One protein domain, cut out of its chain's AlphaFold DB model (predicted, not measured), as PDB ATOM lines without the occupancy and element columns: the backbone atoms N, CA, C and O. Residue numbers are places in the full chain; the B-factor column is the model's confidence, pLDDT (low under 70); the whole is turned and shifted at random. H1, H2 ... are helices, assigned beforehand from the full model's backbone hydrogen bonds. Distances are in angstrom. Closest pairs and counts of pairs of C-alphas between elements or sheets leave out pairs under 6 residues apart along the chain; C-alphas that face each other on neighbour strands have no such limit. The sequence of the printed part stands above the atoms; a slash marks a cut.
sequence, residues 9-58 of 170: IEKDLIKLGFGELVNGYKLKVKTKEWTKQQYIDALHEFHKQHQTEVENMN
ATOM      1  N   ILE A   9      36.716 -20.999 -33.609       85.38
ATOM      2  CA  ILE A   9      37.773 -20.034 -33.930       85.38
ATOM      3  C   ILE A   9      39.056 -20.728 -34.396       85.38
ATOM      4  O   ILE A   9      39.635 -20.344 -35.406       85.38
ATOM      5  N   GLU A  10      39.494 -21.791 -33.712       85.06
ATOM      6  CA  GLU A  10      40.656 -22.561 -34.169       85.06
ATOM      7  C   GLU A  10      40.424 -23.177 -35.551       85.06
ATOM      8  O   GLU A  10      41.346 -23.221 -36.360       85.06
ATOM      9  N   LYS A  11      39.217 -23.683 -35.823       85.38
ATOM     10  CA  LYS A  11      38.893 -24.270 -37.130       85.38
ATOM     11  C   LYS A  11      38.913 -23.211 -38.228       85.38
ATOM     12  O   LYS A  11      39.472 -23.490 -39.282       85.38
ATOM     13  N   ASP A  12      38.360 -22.033 -37.966       83.81
ATOM     14  CA  ASP A  12      38.336 -20.912 -38.908       83.81
ATOM     15  C   ASP A  12      39.756 -20.449 -39.248       83.81
ATOM     16  O   ASP A  12      40.133 -20.396 -40.414       83.81
ATOM     17  N   LEU A  13      40.591 -20.231 -38.231       83.00
ATOM     18  CA  LEU A  13      41.985 -19.824 -38.418       83.00
ATOM     19  C   LEU A  13      42.813 -20.891 -39.150       83.00
ATOM     20  O   LEU A  13      43.649 -20.564 -39.987       83.00
ATOM     21  N   ILE A  14      42.574 -22.178 -38.875       82.88
ATOM     22  CA  ILE A  14      43.227 -23.274 -39.607       82.88
ATOM     23  C   ILE A  14      42.781 -23.295 -41.074       82.88
ATOM     24  O   ILE A  14      43.619 -23.518 -41.945       82.88
ATOM     25  N   LYS A  15      41.495 -23.055 -41.361       79.25
ATOM     26  CA  LYS A  15      40.982 -22.968 -42.738       79.25
ATOM     27  C   LYS A  15      41.602 -21.811 -43.520       79.25
ATOM     28  O   LYS A  15      41.834 -21.966 -44.712       79.25
ATOM     29  N   LEU A  16      41.913 -20.704 -42.847       74.31
ATOM     30  CA  LEU A  16      42.638 -19.569 -43.425       74.31
ATOM     31  C   LEU A  16      44.148 -19.823 -43.606       74.31
ATOM     32  O   LEU A  16      44.850 -18.983 -44.152       74.31
ATOM     33  N   GLY A  17      44.668 -20.980 -43.178       77.62
ATOM     34  CA  GLY A  17      46.081 -21.346 -43.332       77.62
ATOM     35  C   GLY A  17      46.961 -21.046 -42.114       77.62
ATOM     36  O   GLY A  17      48.141 -21.391 -42.115       77.62
ATOM     37  N   PHE A  18      46.411 -20.514 -41.018       83.88
ATOM     38  CA  PHE A  18      47.171 -20.166 -39.806       83.88
ATOM     39  C   PHE A  18      47.439 -21.354 -38.861       83.88
ATOM     40  O   PHE A  18      47.623 -21.185 -37.652       83.88
ATOM     41  N   GLY A  19      47.471 -22.582 -39.387       80.81
ATOM     42  CA  GLY A  19      47.617 -23.801 -38.585       80.81
ATOM     43  C   GLY A  19      48.907 -23.854 -37.760       80.81
ATOM     44  O   GLY A  19      48.864 -24.206 -36.580       80.81
ATOM     45  N   GLU A  20      50.036 -23.445 -38.344       80.50
ATOM     46  CA  GLU A  20      51.338 -23.416 -37.660       80.50
ATOM     47  C   GLU A  20      51.365 -22.409 -36.505       80.50
ATOM     48  O   GLU A  20      51.859 -22.712 -35.418       80.50
ATOM     49  N   LEU A  21      50.748 -21.241 -36.690       84.38
ATOM     50  CA  LEU A  21      50.645 -20.217 -35.651       84.38
ATOM     51  C   LEU A  21      49.800 -20.715 -34.466       84.38
ATOM     52  O   LEU A  21      50.227 -20.641 -33.311       84.38
ATOM     53  N   VAL A  22      48.636 -21.309 -34.753       87.31
ATOM     54  CA  VAL A  22      47.759 -21.913 -33.735       87.31
ATOM     55  C   VAL A  22      48.484 -23.045 -32.992       87.31
ATOM     56  O   VAL A  22      48.345 -23.173 -31.769       87.31
ATOM     57  N   ASN A  23      49.284 -23.853 -33.692       84.81
ATOM     58  CA  ASN A  23      50.120 -24.889 -33.080       84.81
ATOM     59  C   ASN A  23      51.217 -24.292 -32.187       84.81
ATOM     60  O   ASN A  23      51.437 -24.799 -31.083       84.81
ATOM     61  N   GLY A  24      51.842 -23.188 -32.604       86.38
ATOM     62  CA  GLY A  24      52.794 -22.426 -31.797       86.38
ATOM     63  C   GLY A  24      52.174 -21.914 -30.495       86.38
ATOM     64  O   GLY A  24      52.743 -22.099 -29.420       86.38
ATOM     65  N   TYR A  25      50.961 -21.362 -30.550       89.31
ATOM     66  CA  TYR A  25      50.227 -20.933 -29.354       89.31
ATOM     67  C   TYR A  25      49.912 -22.106 -28.416       89.31
ATOM     68  O   TYR A  25      50.099 -22.004 -27.201       89.31
ATOM     69  N   LYS A  26      49.510 -23.262 -28.960       86.81
ATOM     70  CA  LYS A  26      49.306 -24.488 -28.167       86.81
ATOM     71  C   LYS A  26      50.599 -24.965 -27.509       86.81
ATOM     72  O   LYS A  26      50.556 -25.455 -26.378       86.81
ATOM     73  N   LEU A  27      51.734 -24.844 -28.196       87.56
ATOM     74  CA  LEU A  27      53.037 -25.208 -27.650       87.56
ATOM     75  C   LEU A  27      53.398 -24.324 -26.451       87.56
ATOM     76  O   LEU A  27      53.776 -24.874 -25.423       87.56
ATOM     77  N   LYS A  28      53.165 -23.007 -26.523       87.88
ATOM     78  CA  LYS A  28      53.398 -22.074 -25.401       87.88
ATOM     79  C   LYS A  28      52.577 -22.409 -24.154       87.88
ATOM     80  O   LYS A  28      53.051 -22.271 -23.028       87.88
ATOM     81  N   VAL A  29      51.353 -22.909 -24.329       88.56
ATOM     82  CA  VAL A  29      50.546 -23.411 -23.200       88.56
ATOM     83  C   VAL A  29      51.144 -24.697 -22.625       88.56
ATOM     84  O   VAL A  29      51.173 -24.882 -21.408       88.56
ATOM     85  N   LYS A  30      51.646 -25.597 -23.483       86.38
ATOM     86  CA  LYS A  30      52.299 -26.846 -23.051       86.38
ATOM     87  C   LYS A  30      53.618 -26.589 -22.318       86.38
ATOM     88  O   LYS A  30      53.879 -27.267 -21.326       86.38
ATOM     89  N   THR A  31      54.413 -25.615 -22.764       90.06
ATOM     90  CA  THR A  31      55.670 -25.205 -22.112       90.06
ATOM     91  C   THR A  31      55.444 -24.339 -20.871       90.06
ATOM     92  O   THR A  31      56.403 -24.006 -20.184       90.06
ATOM     93  N   LYS A  32      54.178 -24.047 -20.522       89.44
ATOM     94  CA  LYS A  32      53.756 -23.183 -19.403       89.44
ATOM     95  C   LYS A  32      54.207 -21.724 -19.524       89.44
ATOM     96  O   LYS A  32      54.136 -20.991 -18.543       89.44
ATOM     97  N   GLU A  33      54.625 -21.294 -20.709       88.19
ATOM     98  CA  GLU A  33      54.875 -19.880 -21.000       88.19
ATOM     99  C   GLU A  33      53.570 -19.087 -20.999       88.19
ATOM    100  O   GLU A  33      53.531 -17.954 -20.527       88.19
ATOM    101  N   TRP A  34      52.494 -19.692 -21.510       90.56
ATOM    102  CA  TRP A  34      51.165 -19.096 -21.551       90.56
ATOM    103  C   TRP A  34      50.182 -19.844 -20.658       90.56
ATOM    104  O   TRP A  34      50.153 -21.074 -20.578       90.56
ATOM    105  N   THR A  35      49.306 -19.076 -20.025       89.81
ATOM    106  CA  THR A  35      48.099 -19.595 -19.390       89.81
ATOM    107  C   THR A  35      47.054 -19.952 -20.448       89.81
ATOM    108  O   THR A  35      47.080 -19.478 -21.584       89.81
ATOM    109  N   LYS A  36      46.072 -20.775 -20.064       84.69
ATOM    110  CA  LYS A  36      44.944 -21.100 -20.952       84.69
ATOM    111  C   LYS A  36      44.141 -19.861 -21.347       84.69
ATOM    112  O   LYS A  36      43.611 -19.828 -22.448       84.69
ATOM    113  N   GLN A  37      44.054 -18.874 -20.455       87.25
ATOM    114  CA  GLN A  37      43.321 -17.645 -20.729       87.25
ATOM    115  C   GLN A  37      44.034 -16.826 -21.805       87.25
ATOM    116  O   GLN A  37      43.420 -16.498 -22.808       87.25
ATOM    117  N   GLN A  38      45.354 -16.651 -21.680       86.69
ATOM    118  CA  GLN A  38      46.170 -15.977 -22.699       86.69
ATOM    119  C   GLN A  38      46.071 -16.648 -24.074       86.69
ATOM    120  O   GLN A  38      46.079 -15.968 -25.091       86.69
ATOM    121  N   TYR A  39      45.946 -17.975 -24.116       87.88
ATOM    122  CA  TYR A  39      45.705 -18.699 -25.363       87.88
ATOM    123  C   TYR A  39      44.358 -18.353 -26.003       87.88
ATOM    124  O   TYR A  39      44.296 -18.093 -27.201       87.88
ATOM    125  N   ILE A  40      43.289 -18.365 -25.207       87.62
ATOM    126  CA  ILE A  40      41.937 -18.049 -25.676       87.62
ATOM    127  C   ILE A  40      41.881 -16.592 -26.141       87.62
ATOM    128  O   ILE A  40      41.416 -16.332 -27.247       87.62
ATOM    129  N   ASP A  41      42.420 -15.670 -25.347       89.00
ATOM    130  CA  ASP A  41      42.439 -14.242 -25.664       89.00
ATOM    131  C   ASP A  41      43.214 -13.977 -26.965       89.00
ATOM    132  O   ASP A  41      42.700 -13.305 -27.856       89.00
ATOM    133  N   ALA A  42      44.389 -14.599 -27.135       88.88
ATOM    134  CA  ALA A  42      45.187 -14.477 -28.357       88.88
ATOM    135  C   ALA A  42      44.464 -15.029 -29.597       88.88
ATOM    136  O   ALA A  42      44.556 -14.441 -30.672       88.88
ATOM    137  N   LEU A  43      43.731 -16.142 -29.471       89.94
ATOM    138  CA  LEU A  43      42.918 -16.664 -30.574       89.94
ATOM    139  C   LEU A  43      41.777 -15.715 -30.944       89.94
ATOM    140  O   LEU A  43      41.520 -15.518 -32.128       89.94
ATOM    141  N   HIS A  44      41.087 -15.149 -29.953       88.50
ATOM    142  CA  HIS A  44      39.988 -14.214 -30.184       88.50
ATOM    143  C   HIS A  44      40.468 -12.911 -30.821       88.50
ATOM    144  O   HIS A  44      39.829 -12.413 -31.745       88.50
ATOM    145  N   GLU A  45      41.587 -12.364 -30.351       88.25
ATOM    146  CA  GLU A  45      42.177 -11.152 -30.917       88.25
ATOM    147  C   GLU A  45      42.618 -11.377 -32.364       88.25
ATOM    148  O   GLU A  45      42.271 -10.590 -33.243       88.25
ATOM    149  N   PHE A  46      43.285 -12.501 -32.631       85.88
ATOM    150  CA  PHE A  46      43.732 -12.854 -33.975       85.88
ATOM    151  C   PHE A  46      42.559 -13.116 -34.933       85.88
ATOM    152  O   PHE A  46      42.542 -12.629 -36.058       85.88
ATOM    153  N   HIS A  47      41.518 -13.815 -34.474       85.62
ATOM    154  CA  HIS A  47      40.290 -14.024 -35.251       85.62
ATOM    155  C   HIS A  47      39.567 -12.715 -35.563       85.62
ATOM    156  O   HIS A  47      39.074 -12.543 -36.672       85.62
ATOM    157  N   LYS A  48      39.563 -11.764 -34.622       85.38
ATOM    158  CA  LYS A  48      38.993 -10.430 -34.829       85.38
ATOM    159  C   LYS A  48      39.791  -9.606 -35.840       85.38
ATOM    160  O   LYS A  48      39.188  -8.902 -36.644       85.38
ATOM    161  N   GLN A  49      41.122  -9.681 -35.813       81.88
ATOM    162  CA  GLN A  49      41.980  -9.000 -36.791       81.88
ATOM    163  C   GLN A  49      41.701  -9.491 -38.217       81.88
ATOM    164  O   GLN A  49      41.596  -8.681 -39.131       81.88
ATOM    165  N   HIS A  50      41.472 -10.794 -38.379       79.56
ATOM    166  CA  HIS A  50      41.165 -11.423 -39.665       79.56
ATOM    167  C   HIS A  50      39.660 -11.662 -39.877       79.56
ATOM    168  O   HIS A  50      39.265 -12.525 -40.659       79.56
ATOM    169  N   GLN A  51      38.786 -10.907 -39.201       78.94
ATOM    170  CA  GLN A  51      37.339 -11.141 -39.244       78.94
ATOM    171  C   GLN A  51      36.785 -11.062 -40.674       78.94
ATOM    172  O   GLN A  51      35.966 -11.891 -41.067       78.94
ATOM    173  N   THR A  52      37.269 -10.117 -41.480       69.88
ATOM    174  CA  THR A  52      36.857  -9.972 -42.884       69.88
ATOM    175  C   THR A  52      37.260 -11.178 -43.733       69.88
ATOM    176  O   THR A  52      36.494 -11.610 -44.591       69.88
ATOM    177  N   GLU A  53      38.428 -11.772 -43.484       71.81
ATOM    178  CA  GLU A  53      38.861 -13.001 -44.161       71.81
ATOM    179  C   GLU A  53      38.014 -14.200 -43.720       71.81
ATOM    180  O   GLU A  53      37.601 -15.011 -44.550       71.81
ATOM    181  N   VAL A  54      37.689 -14.288 -42.425       74.81
ATOM    182  CA  VAL A  54      36.807 -15.324 -41.867       74.81
ATOM    183  C   VAL A  54      35.416 -15.255 -42.499       74.81
ATOM    184  O   VAL A  54      34.889 -16.275 -42.949       74.81
ATOM    185  N   GLU A  55      34.817 -14.068 -42.570       72.44
ATOM    186  CA  GLU A  55      33.487 -13.858 -43.156       72.44
ATOM    187  C   GLU A  55      33.458 -14.230 -44.646       72.44
ATOM    188  O   GLU A  55      32.478 -14.807 -45.131       72.44
ATOM    189  N   ASN A  56      34.563 -13.992 -45.355       65.88
ATOM    190  CA  ASN A  56      34.683 -14.261 -46.784       65.88
ATOM    191  C   ASN A  56      35.274 -15.639 -47.131       65.88
ATOM    192  O   ASN A  56      35.295 -15.994 -48.310       65.88
ATOM    193  N   MET A  57      35.681 -16.466 -46.157       68.31
ATOM    194  CA  MET A  57      36.391 -17.735 -46.421       68.31
ATOM    195  C   MET A  57      35.602 -18.710 -47.319       68.31
ATOM    196  O   MET A  57      36.180 -19.498 -48.065       68.31
ATOM    197  N   ASN A  58      34.267 -18.653 -47.246       63.41
ATOM    198  CA  ASN A  58      33.348 -19.502 -48.014       63.41
ATOM    199  C   ASN A  58      32.694 -18.755 -49.188       63.41
ATOM    200  O   ASN A  58      31.786 -19.294 -49.826       63.41
TER     201      ASN A  58
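This is residues 9 to 58 of the 170 residues of an uncharacterized protein of Flavobacterium marinum (UniProt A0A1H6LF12). A helical hairpin, H2 and H3 side by side and running opposite ways, makes most of the length of this small rod, and the short helix H1 packs on both of them at the hairpin's open end. The short helix H4 follows the last turn of H3 and lies beyond that same end, near H1, with the last printed residues after it. The printed part has 50 residues with four named helices, H1, H2, H3 and H4 in that order along the chain, and no named strand; its class is all helix. It is compact, with a radius of gyration of the C-alphas of 11.1 A, and its C-alphas span 35 by 17 by 12 A.

The printed part begins with H1, residues 9 to 15, whose first C-alpha, that of Ile 9, is at (37.773, -20.034, -33.930). H2 comes next, residues 19 to 30, 16.5 A from first to last C-alpha. H3, the longest helix with 14 residues, takes residues 36 to 49 and measures 20.2 A, from C-alpha 36 at (44.944, -21.100, -20.952) to C-alpha 49 at (41.980, -9.000, -36.791). H4 is residues 51 to 56 and ends with C-alpha 56 at (34.683, -14.261, -46.784).

H1 touches H2, with residues 19 to 22 of H2 alone; the closest C-alphas, those of Leu 13 and Gly 19, are 6.9 A apart. H1 and H2 form a helical hairpin at a steep tilt of 39 degrees, opposite ways. H2 and H3 form a second helical hairpin, at a shallow tilt of 22 degrees, opposite ways. They touch, and their closest C-alphas, those of Tyr 25 and Tyr 39, are 6.4 A apart. H1 also touches H3, with residues 43 to 47 of H3 alone, at a steep tilt of 55 degrees, the same way; the closest C-alphas are those of Ile 9 and His 47, at 6.6 A. Helix packing is mostly crossed, but only just: of the 3 pairs that touch, 1 is at a shallow tilt. H4 is close to but not clearly touching H1, with the C-alphas of Asp 12 and Val 54 the closest at 6.5 A. H4 is likewise close to but not clearly touching H3, with the C-alphas of His 47 and Val 54 the closest at 7.6 A. H2 and H4 are apart. In H1, H2, H3 and H4 every O i to N i+4 pair is within hydrogen-bond range.

The two C-alphas farthest apart, those of Lys 32 and Asn 58, are 35.3 A apart, and the outline is a rod. The printed part has no cut, and its three links are tight. The mean pLDDT of the printed part is 83.2; residue 52 and residues 56 to 58 are under 70.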